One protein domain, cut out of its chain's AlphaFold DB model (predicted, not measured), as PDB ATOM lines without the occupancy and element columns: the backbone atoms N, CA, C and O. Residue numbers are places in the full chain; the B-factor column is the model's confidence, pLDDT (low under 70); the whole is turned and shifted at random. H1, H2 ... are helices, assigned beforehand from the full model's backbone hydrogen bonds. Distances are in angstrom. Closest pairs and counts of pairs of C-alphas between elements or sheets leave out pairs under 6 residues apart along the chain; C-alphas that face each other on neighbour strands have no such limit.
ATOM      1  N   ASP A   9       7.235 -55.664 -12.830       78.00
ATOM      2  CA  ASP A   9       6.619 -55.522 -14.144       78.00
ATOM      3  C   ASP A   9       5.713 -54.274 -14.215       78.00
ATOM      4  O   ASP A   9       5.415 -53.610 -13.215       78.00
ATOM      5  N   ALA A  10       5.277 -53.922 -15.428       76.62
ATOM      6  CA  ALA A  10       4.455 -52.734 -15.654       76.62
ATOM      7  C   ALA A  10       3.141 -52.763 -14.855       76.62
ATOM      8  O   ALA A  10       2.658 -51.713 -14.434       76.62
ATOM      9  N   GLN A  11       2.569 -53.944 -14.618       80.50
ATOM     10  CA  GLN A  11       1.306 -54.085 -13.904       80.50
ATOM     11  C   GLN A  11       1.503 -53.826 -12.406       80.50
ATOM     12  O   GLN A  11       0.777 -53.020 -11.825       80.50
ATOM     13  N   GLN A  12       2.552 -54.401 -11.819       80.25
ATOM     14  CA  GLN A  12       2.944 -54.188 -10.423       80.25
ATOM     15  C   GLN A  12       3.289 -52.719 -10.141       80.25
ATOM     16  O   GLN A  12       2.884 -52.164  -9.117       80.25
ATOM     17  N   LEU A  13       3.981 -52.056 -11.073       76.69
ATOM     18  CA  LEU A  13       4.249 -50.617 -10.998       76.69
ATOM     19  C   LEU A  13       2.961 -49.795 -11.029       76.69
ATOM     20  O   LEU A  13       2.807 -48.854 -10.251       76.69
ATOM     21  N   THR A  14       2.027 -50.151 -11.908       79.75
ATOM     22  CA  THR A  14       0.778 -49.403 -12.061       79.75
ATOM     23  C   THR A  14      -0.112 -49.553 -10.821       79.75
ATOM     24  O   THR A  14      -0.628 -48.559 -10.310       79.75
ATOM     25  N   GLU A  15      -0.211 -50.760 -10.259       83.44
ATOM     26  CA  GLU A  15      -0.903 -51.013  -8.988       83.44
ATOM     27  C   GLU A  15      -0.282 -50.239  -7.823       83.44
ATOM     28  O   GLU A  15      -0.996 -49.639  -7.013       83.44
ATOM     29  N   MET A  16       1.049 -50.190  -7.758       82.00
ATOM     30  CA  MET A  16       1.764 -49.395  -6.765       82.00
ATOM     31  C   MET A  16       1.462 -47.894  -6.915       82.00
ATOM     32  O   MET A  16       1.224 -47.217  -5.914       82.00
ATOM     33  N   ILE A  17       1.428 -47.374  -8.147       83.62
ATOM     34  CA  ILE A  17       1.071 -45.976  -8.428       83.62
ATOM     35  C   ILE A  17      -0.361 -45.683  -7.981       83.62
ATOM     36  O   ILE A  17      -0.563 -44.727  -7.236       83.62
ATOM     37  N   TRP A  18      -1.339 -46.509  -8.364       83.75
ATOM     38  CA  TRP A  18      -2.741 -46.306  -7.984       83.75
ATOM     39  C   TRP A  18      -2.977 -46.403  -6.477       83.75
ATOM     40  O   TRP A  18      -3.815 -45.683  -5.940       83.75
ATOM     41  N   LYS A  19      -2.221 -47.252  -5.773       85.31
ATOM     42  CA  LYS A  19      -2.300 -47.361  -4.312       85.31
ATOM     43  C   LYS A  19      -1.732 -46.130  -3.603       85.31
ATOM     44  O   LYS A  19      -2.296 -45.685  -2.605       85.31
ATOM     45  N   THR A  20      -0.611 -45.598  -4.083       83.44
ATOM     46  CA  THR A  20       0.075 -44.450  -3.460       83.44
ATOM     47  C   THR A  20      -0.532 -43.108  -3.869       83.44
ATOM     48  O   THR A  20      -0.485 -42.137  -3.111       83.44
ATOM     49  N   ILE A  21      -1.095 -43.034  -5.071       86.00
ATOM     50  CA  ILE A  21      -1.763 -41.860  -5.627       86.00
ATOM     51  C   ILE A  21      -3.183 -42.293  -6.015       86.00
ATOM     52  O   ILE A  21      -3.438 -42.558  -7.197       86.00
ATOM     53  N   PRO A  22      -4.098 -42.403  -5.031       78.88
ATOM     54  CA  PRO A  22      -5.505 -42.617  -5.336       78.88
ATOM     55  C   PRO A  22      -5.984 -41.478  -6.245       78.88
ATOM     56  O   PRO A  22      -5.568 -40.330  -6.077       78.88
ATOM     57  N   ASP A  23      -6.783 -41.823  -7.253       87.62
ATOM     58  CA  ASP A  23      -7.264 -40.903  -8.293       87.62
ATOM     59  C   ASP A  23      -6.144 -40.271  -9.139       87.62
ATOM     60  O   ASP A  23      -6.069 -39.059  -9.353       87.62
ATOM     61  N   PHE A  24      -5.269 -41.126  -9.681       85.94
ATOM     62  CA  PHE A  24      -4.138 -40.730 -10.529       85.94
ATOM     63  C   PHE A  24      -4.516 -39.763 -11.667       85.94
ATOM     64  O   PHE A  24      -3.743 -38.862 -11.979       85.94
ATOM     65  N   SER A  25      -5.709 -39.887 -12.255       87.81
ATOM     66  CA  SER A  25      -6.198 -38.950 -13.277       87.81
ATOM     67  C   SER A  25      -6.354 -37.523 -12.744       87.81
ATOM     68  O   SER A  25      -5.876 -36.585 -13.377       87.81
ATOM     69  N   GLU A  26      -6.951 -37.346 -11.561       92.19
ATOM     70  CA  GLU A  26      -7.086 -36.028 -10.926       92.19
ATOM     71  C   GLU A  26      -5.709 -35.469 -10.541       92.19
ATOM     72  O   GLU A  26      -5.434 -34.276 -10.692       92.19
ATOM     73  N   PHE A  27      -4.804 -36.341 -10.087       90.25
ATOM     74  CA  PHE A  27      -3.411 -35.969  -9.859       90.25
ATOM     75  C   PHE A  27      -2.744 -35.446 -11.141       90.25
ATOM     76  O   PHE A  27      -2.127 -34.381 -11.100       90.25
ATOM     77  N   LEU A  28      -2.889 -36.143 -12.274       90.50
ATOM     78  CA  LEU A  28      -2.338 -35.709 -13.561       90.50
ATOM     79  C   LEU A  28      -2.923 -34.368 -14.011       90.50
ATOM     80  O   LEU A  28      -2.168 -33.489 -14.424       90.50
ATOM     81  N   GLU A  29      -4.239 -34.182 -13.897       91.44
ATOM     82  CA  GLU A  29      -4.881 -32.910 -14.235       91.44
ATOM     83  C   GLU A  29      -4.287 -31.762 -13.420       91.44
ATOM     84  O   GLU A  29      -3.832 -30.773 -13.999       91.44
ATOM     85  N   LYS A  30      -4.194 -31.917 -12.092       90.75
ATOM     86  CA  LYS A  30      -3.562 -30.921 -11.213       90.75
ATOM     87  C   LYS A  30      -2.120 -30.637 -11.629       90.75
ATOM     88  O   LYS A  30      -1.744 -29.472 -11.727       90.75
ATOM     89  N   CYS A  31      -1.338 -31.673 -11.942       90.25
ATOM     90  CA  CYS A  31       0.036 -31.511 -12.419       90.25
ATOM     91  C   CYS A  31       0.098 -30.670 -13.699       90.25
ATOM     92  O   CYS A  31       0.904 -29.746 -13.786       90.25
ATOM     93  N   PHE A  32      -0.757 -30.949 -14.685       89.88
ATOM     94  CA  PHE A  32      -0.762 -30.212 -15.948       89.88
ATOM     95  C   PHE A  32      -1.292 -28.783 -15.806       89.88
ATOM     96  O   PHE A  32      -0.768 -27.882 -16.467       89.88
ATOM     97  N   TYR A  33      -2.270 -28.546 -14.928       90.38
ATOM     98  CA  TYR A  33      -2.705 -27.192 -14.584       90.38
ATOM     99  C   TYR A  33      -1.558 -26.389 -13.971       90.38
ATOM    100  O   TYR A  33      -1.223 -25.331 -14.503       90.38
ATOM    101  N   SER A  34      -0.894 -26.931 -12.947       87.81
ATOM    102  CA  SER A  34       0.261 -26.287 -12.315       87.81
ATOM    103  C   SER A  34       1.422 -26.077 -13.287       87.81
ATOM    104  O   SER A  34       2.055 -25.029 -13.253       87.81
ATOM    105  N   ALA A  35       1.684 -27.021 -14.199       88.25
ATOM    106  CA  ALA A  35       2.717 -26.869 -15.226       88.25
ATOM    107  C   ALA A  35       2.415 -25.699 -16.168       88.25
ATOM    108  O   ALA A  35       3.273 -24.862 -16.448       88.25
ATOM    109  N   LYS A  36       1.175 -25.638 -16.663       89.06
ATOM    110  CA  LYS A  36       0.713 -24.588 -17.570       89.06
ATOM    111  C   LYS A  36       0.741 -23.223 -16.881       89.06
ATOM    112  O   LYS A  36       1.193 -22.259 -17.494       89.06
ATOM    113  N   ASP A  37       0.268 -23.129 -15.641       88.69
ATOM    114  CA  ASP A  37       0.282 -21.871 -14.890       88.69
ATOM    115  C   ASP A  37       1.718 -21.460 -14.534       88.69
ATOM    116  O   ASP A  37       2.086 -20.315 -14.774       88.69
ATOM    117  N   GLY A  38       2.586 -22.409 -14.168       87.00
ATOM    118  CA  GLY A  38       4.017 -22.166 -13.971       87.00
ATOM    119  C   GLY A  38       4.712 -21.599 -15.214       87.00
ATOM    120  O   GLY A  38       5.449 -20.623 -15.107       87.00
ATOM    121  N   ILE A  39       4.427 -22.127 -16.413       87.50
ATOM    122  CA  ILE A  39       4.937 -21.548 -17.671       87.50
ATOM    123  C   ILE A  39       4.459 -20.106 -17.849       87.50
ATOM    124  O   ILE A  39       5.245 -19.244 -18.244       87.50
ATOM    125  N   ARG A  40       3.187 -19.824 -17.557       86.38
ATOM    126  CA  ARG A  40       2.607 -18.485 -17.726       86.38
ATOM    127  C   ARG A  40       3.169 -17.476 -16.728       86.38
ATOM    128  O   ARG A  40       3.492 -16.369 -17.134       86.38
ATOM    129  N   GLU A  41       3.295 -17.849 -15.462       85.19
ATOM    130  CA  GLU A  41       3.765 -16.974 -14.379       85.19
ATOM    131  C   GLU A  41       5.276 -16.706 -14.457       85.19
ATOM    132  O   GLU A  41       5.757 -15.628 -14.102       85.19
ATOM    133  N   GLN A  42       6.045 -17.671 -14.965       83.94
ATOM    134  CA  GLN A  42       7.493 -17.524 -15.131       83.94
ATOM    135  C   GLN A  42       7.873 -16.791 -16.421       83.94
ATOM    136  O   GLN A  42       8.984 -16.279 -16.522       83.94
ATOM    137  N   THR A  43       6.966 -16.687 -17.395       88.75
ATOM    138  CA  THR A  43       7.240 -16.000 -18.661       88.75
ATOM    139  C   THR A  43       6.831 -14.534 -18.584       88.75
ATOM    140  O   THR A  43       5.646 -14.208 -18.580       88.75
ATOM    141  N   ALA A 110       4.449 -29.340 -25.602       92.38
ATOM    142  CA  ALA A 110       5.157 -29.496 -24.331       92.38
ATOM    143  C   ALA A 110       4.987 -30.895 -23.699       92.38
ATOM    144  O   ALA A 110       5.233 -31.057 -22.506       92.38
ATOM    145  N   THR A 111       4.570 -31.921 -24.458       91.94
ATOM    146  CA  THR A 111       4.272 -33.257 -23.902       91.94
ATOM    147  C   THR A 111       5.453 -33.856 -23.138       91.94
ATOM    148  O   THR A 111       5.257 -34.353 -22.034       91.94
ATOM    149  N   ARG A 112       6.682 -33.758 -23.668       93.12
ATOM    150  CA  ARG A 112       7.884 -34.278 -22.986       93.12
ATOM    151  C   ARG A 112       8.163 -33.578 -21.656       93.12
ATOM    152  O   ARG A 112       8.556 -34.232 -20.700       93.12
ATOM    153  N   TYR A 113       7.902 -32.275 -21.582       92.19
ATOM    154  CA  TYR A 113       8.026 -31.530 -20.334       92.19
ATOM    155  C   TYR A 113       6.976 -31.974 -19.313       92.19
ATOM    156  O   TYR A 113       7.304 -32.201 -18.153       92.19
ATOM    157  N   GLY A 114       5.728 -32.168 -19.750       91.00
ATOM    158  CA  GLY A 114       4.669 -32.699 -18.893       91.00
ATOM    159  C   GLY A 114       4.988 -34.101 -18.363       91.00
ATOM    160  O   GLY A 114       4.807 -34.355 -17.177       91.00
ATOM    161  N   GLN A 115       5.511 -34.988 -19.216       91.00
ATOM    162  CA  GLN A 115       5.958 -36.328 -18.819       91.00
ATOM    163  C   GLN A 115       7.081 -36.263 -17.782       91.00
ATOM    164  O   GLN A 115       6.963 -36.883 -16.728       91.00
ATOM    165  N   TRP A 116       8.118 -35.464 -18.046       92.56
ATOM    166  CA  TRP A 116       9.221 -35.253 -17.111       92.56
ATOM    167  C   TRP A 116       8.729 -34.717 -15.762       92.56
ATOM    168  O   TRP A 116       9.136 -35.225 -14.721       92.56
ATOM    169  N   LEU A 117       7.820 -33.735 -15.756       91.06
ATOM    170  CA  LEU A 117       7.288 -33.160 -14.522       91.06
ATOM    171  C   LEU A 117       6.515 -34.200 -13.701       91.06
ATOM    172  O   LEU A 117       6.715 -34.301 -12.491       91.06
ATOM    173  N   VAL A 118       5.649 -34.979 -14.355       90.62
ATOM    174  CA  VAL A 118       4.911 -36.071 -13.705       90.62
ATOM    175  C   VAL A 118       5.884 -37.091 -13.118       90.62
ATOM    176  O   VAL A 118       5.726 -37.472 -11.961       90.62
ATOM    177  N   GLU A 119       6.914 -37.478 -13.870       90.25
ATOM    178  CA  GLU A 119       7.967 -38.379 -13.396       90.25
ATOM    179  C   GLU A 119       8.662 -37.822 -12.146       90.25
ATOM    180  O   GLU A 119       8.778 -38.536 -11.154       90.25
ATOM    181  N   GLN A 120       9.044 -36.539 -12.129       91.69
ATOM    182  CA  GLN A 120       9.692 -35.931 -10.960       91.69
ATOM    183  C   GLN A 120       8.779 -35.918  -9.728       91.69
ATOM    184  O   GLN A 120       9.226 -36.206  -8.615       91.69
ATOM    185  N   LEU A 121       7.491 -35.617  -9.910       89.06
ATOM    186  CA  LEU A 121       6.516 -35.601  -8.818       89.06
ATOM    187  C   LEU A 121       6.242 -37.007  -8.274       89.06
ATOM    188  O   LEU A 121       6.127 -37.184  -7.059       89.06
ATOM    189  N   VAL A 122       6.165 -38.012  -9.151       88.62
ATOM    190  CA  VAL A 122       6.038 -39.421  -8.762       88.62
ATOM    191  C   VAL A 122       7.301 -39.869  -8.027       88.62
ATOM    192  O   VAL A 122       7.200 -40.335  -6.893       88.62
ATOM    193  N   ASN A 123       8.487 -39.635  -8.592       89.88
ATOM    194  CA  ASN A 123       9.767 -39.962  -7.961       89.88
ATOM    195  C   ASN A 123       9.873 -39.359  -6.559       89.88
ATOM    196  O   ASN A 123      10.175 -40.075  -5.605       89.88
ATOM    197  N   SER A 124       9.511 -38.083  -6.403       89.06
ATOM    198  CA  SER A 124       9.494 -37.417  -5.100       89.06
ATOM    199  C   SER A 124       8.552 -38.083  -4.093       89.06
ATOM    200  O   SER A 124       8.896 -38.153  -2.916       89.06
ATOM    201  N   ARG A 125       7.375 -38.570  -4.512       87.25
ATOM    202  CA  ARG A 125       6.416 -39.250  -3.616       87.25
ATOM    203  C   ARG A 125       6.906 -40.615  -3.149       87.25
ATOM    204  O   ARG A 125       6.586 -41.025  -2.038       87.25
ATOM    205  N   PHE A 126       7.670 -41.308  -3.985       86.12
ATOM    206  CA  PHE A 126       8.218 -42.628  -3.678       86.12
ATOM    207  C   PHE A 126       9.644 -42.587  -3.104       86.12
ATOM    208  O   PHE A 126      10.207 -43.631  -2.778       86.12
ATOM    209  N   GLY A 127      10.234 -41.396  -2.957       87.06
ATOM    210  CA  GLY A 127      11.594 -41.229  -2.446       87.06
ATOM    211  C   GLY A 127      12.688 -41.652  -3.432       87.06
ATOM    212  O   GLY A 127      13.795 -41.979  -3.000       87.06
ATOM    213  N   PHE A 128      12.402 -41.665  -4.738       88.88
ATOM    214  CA  PHE A 128      13.438 -41.811  -5.765       88.88
ATOM    215  C   PHE A 128      14.189 -40.499  -5.982       88.88
ATOM    216  O   PHE A 128      13.634 -39.424  -5.735       88.88
ATOM    217  N   PRO A 129      15.437 -40.572  -6.479       90.81
ATOM    218  CA  PRO A 129      16.155 -39.392  -6.935       90.81
ATOM    219  C   PRO A 129      15.324 -38.598  -7.949       90.81
ATOM    220  O   PRO A 129      14.747 -39.166  -8.878       90.81
ATOM    221  N   THR A 130      15.284 -37.280  -7.776       92.44
ATOM    222  CA  THR A 130      14.673 -36.343  -8.721       92.44
ATOM    223  C   THR A 130      15.754 -35.543  -9.438       92.44
ATOM    224  O   THR A 130      16.838 -35.301  -8.903       92.44
ATOM    225  N   ASN A 131      15.459 -35.121 -10.662       88.88
ATOM    226  CA  ASN A 131      16.258 -34.177 -11.419       88.88
ATOM    227  C   ASN A 131      15.587 -32.793 -11.347       88.88
ATOM    228  O   ASN A 131      14.460 -32.646 -11.823       88.88
ATOM    229  N   PRO A 132      16.243 -31.769 -10.774       82.00
ATOM    230  CA  PRO A 132      15.669 -30.429 -10.667       82.00
ATOM    231  C   PRO A 132      15.647 -29.666 -12.001       82.00
ATOM    232  O   PRO A 132      14.996 -28.627 -12.094       82.00
ATOM    233  N   CYS A 133      16.358 -30.144 -13.024       86.00
ATOM    234  CA  CYS A 133      16.523 -29.444 -14.289       86.00
ATOM    235  C   CYS A 133      15.934 -30.254 -15.445       86.00
ATOM    236  O   CYS A 133      16.263 -31.421 -15.637       86.00
ATOM    237  N   TYR A 134      15.086 -29.608 -16.242       91.00
ATOM    238  CA  TYR A 134      14.644 -30.150 -17.522       91.00
ATOM    239  C   TYR A 134      15.658 -29.811 -18.621       91.00
ATOM    240  O   TYR A 134      16.195 -28.702 -18.648       91.00
ATOM    241  N   ASP A 135      15.886 -30.743 -19.545       91.00
ATOM    242  CA  ASP A 135      16.966 -30.648 -20.538       91.00
ATOM    243  C   ASP A 135      16.797 -29.480 -21.529       91.00
ATOM    244  O   ASP A 135      17.781 -28.899 -21.989       91.00
ATOM    245  N   ASP A 136      15.557 -29.102 -21.868       91.94
ATOM    246  CA  ASP A 136      15.293 -27.981 -22.779       91.94
ATOM    247  C   ASP A 136      15.195 -26.654 -22.018       91.94
ATOM    248  O   ASP A 136      14.110 -26.196 -21.650       91.94
ATOM    249  N   GLN A 137      16.339 -25.998 -21.838       88.06
ATOM    250  CA  GLN A 137      16.431 -24.686 -21.186       88.06
ATOM    251  C   GLN A 137      15.645 -23.580 -21.916       88.06
ATOM    252  O   GLN A 137      15.304 -22.562 -21.317       88.06
ATOM    253  N   PHE A 138      15.313 -23.776 -23.198       89.88
ATOM    254  CA  PHE A 138      14.549 -22.819 -24.001       89.88
ATOM    255  C   PHE A 138      13.047 -23.121 -24.036       89.88
ATOM    256  O   PHE A 138      12.323 -22.449 -24.770       89.88
TER     257      PHE A 138
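This is residues 9 to 43 and 110 to 138 of the 227 residues of the protein "DUF2971 domain-containing protein" of Pseudoflavonifractor sp. 60 (UniProt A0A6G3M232). A long helix, H2, is crossed steeply near its middle by a second helix, H3, while the shorter H1 makes a corner with the first end of H2. After H3 a tail without a named element, residues 127 to 138, folds back past H3 on the side away from H2; residues 9 to 15 and 37 to 43 stick out. The printed part has 64 residues with three named helices, in the order H1, H2, H3, and no named strand; its class is all helix. It is only just loose, close to compact, with a radius of gyration of the C-alphas of 12.9 A, and its elongated outline spans 38 by 23 by 18 A.

H1 is residues 10 to 20, 15.4 A from first to last C-alpha, and begins at C-alpha 10 (4.455, -52.734, -15.654). H2 is residues 24 to 42, 26.4 A long, and ends at C-alpha 42 (7.493, -17.524, -15.131). H3 is residues 111 to 126, 22.6 A long, and ends at C-alpha 126 (8.218, -42.628, -3.678).

H1 and H2 are close but not clearly touching, with the closest C-alphas, those of Trp 18 and Phe 24, 6.3 A apart. Their lines are about perpendicular, at 77 degrees. H2 touches H3 with residues 28 to 35 alone, and H3 touches H2 with residues 114 to 118 alone; the closest C-alphas, those of Phe 32 and Gly 114, are 6.7 A apart. H2 and H3 run opposite ways at a steep tilt of 63 degrees. H1 and H3 are near each other, with 7 pairs of C-alphas within 10 A. In H1, H2 and H3 every O i to N i+4 pair is within hydrogen-bond range.

The C-alphas farthest apart, those of Asp 9 and Thr 43, are 39.8 A apart. Residues 44 to 109 are not printed, and C-alphas 43 and 110 stand 14.8 A apart across this cut, which lies in the link from H2 to H3. The link from H1 to H2 is tight, with 3 residues. The mean pLDDT of the printed part is 87.6, and no printed residue is under 70.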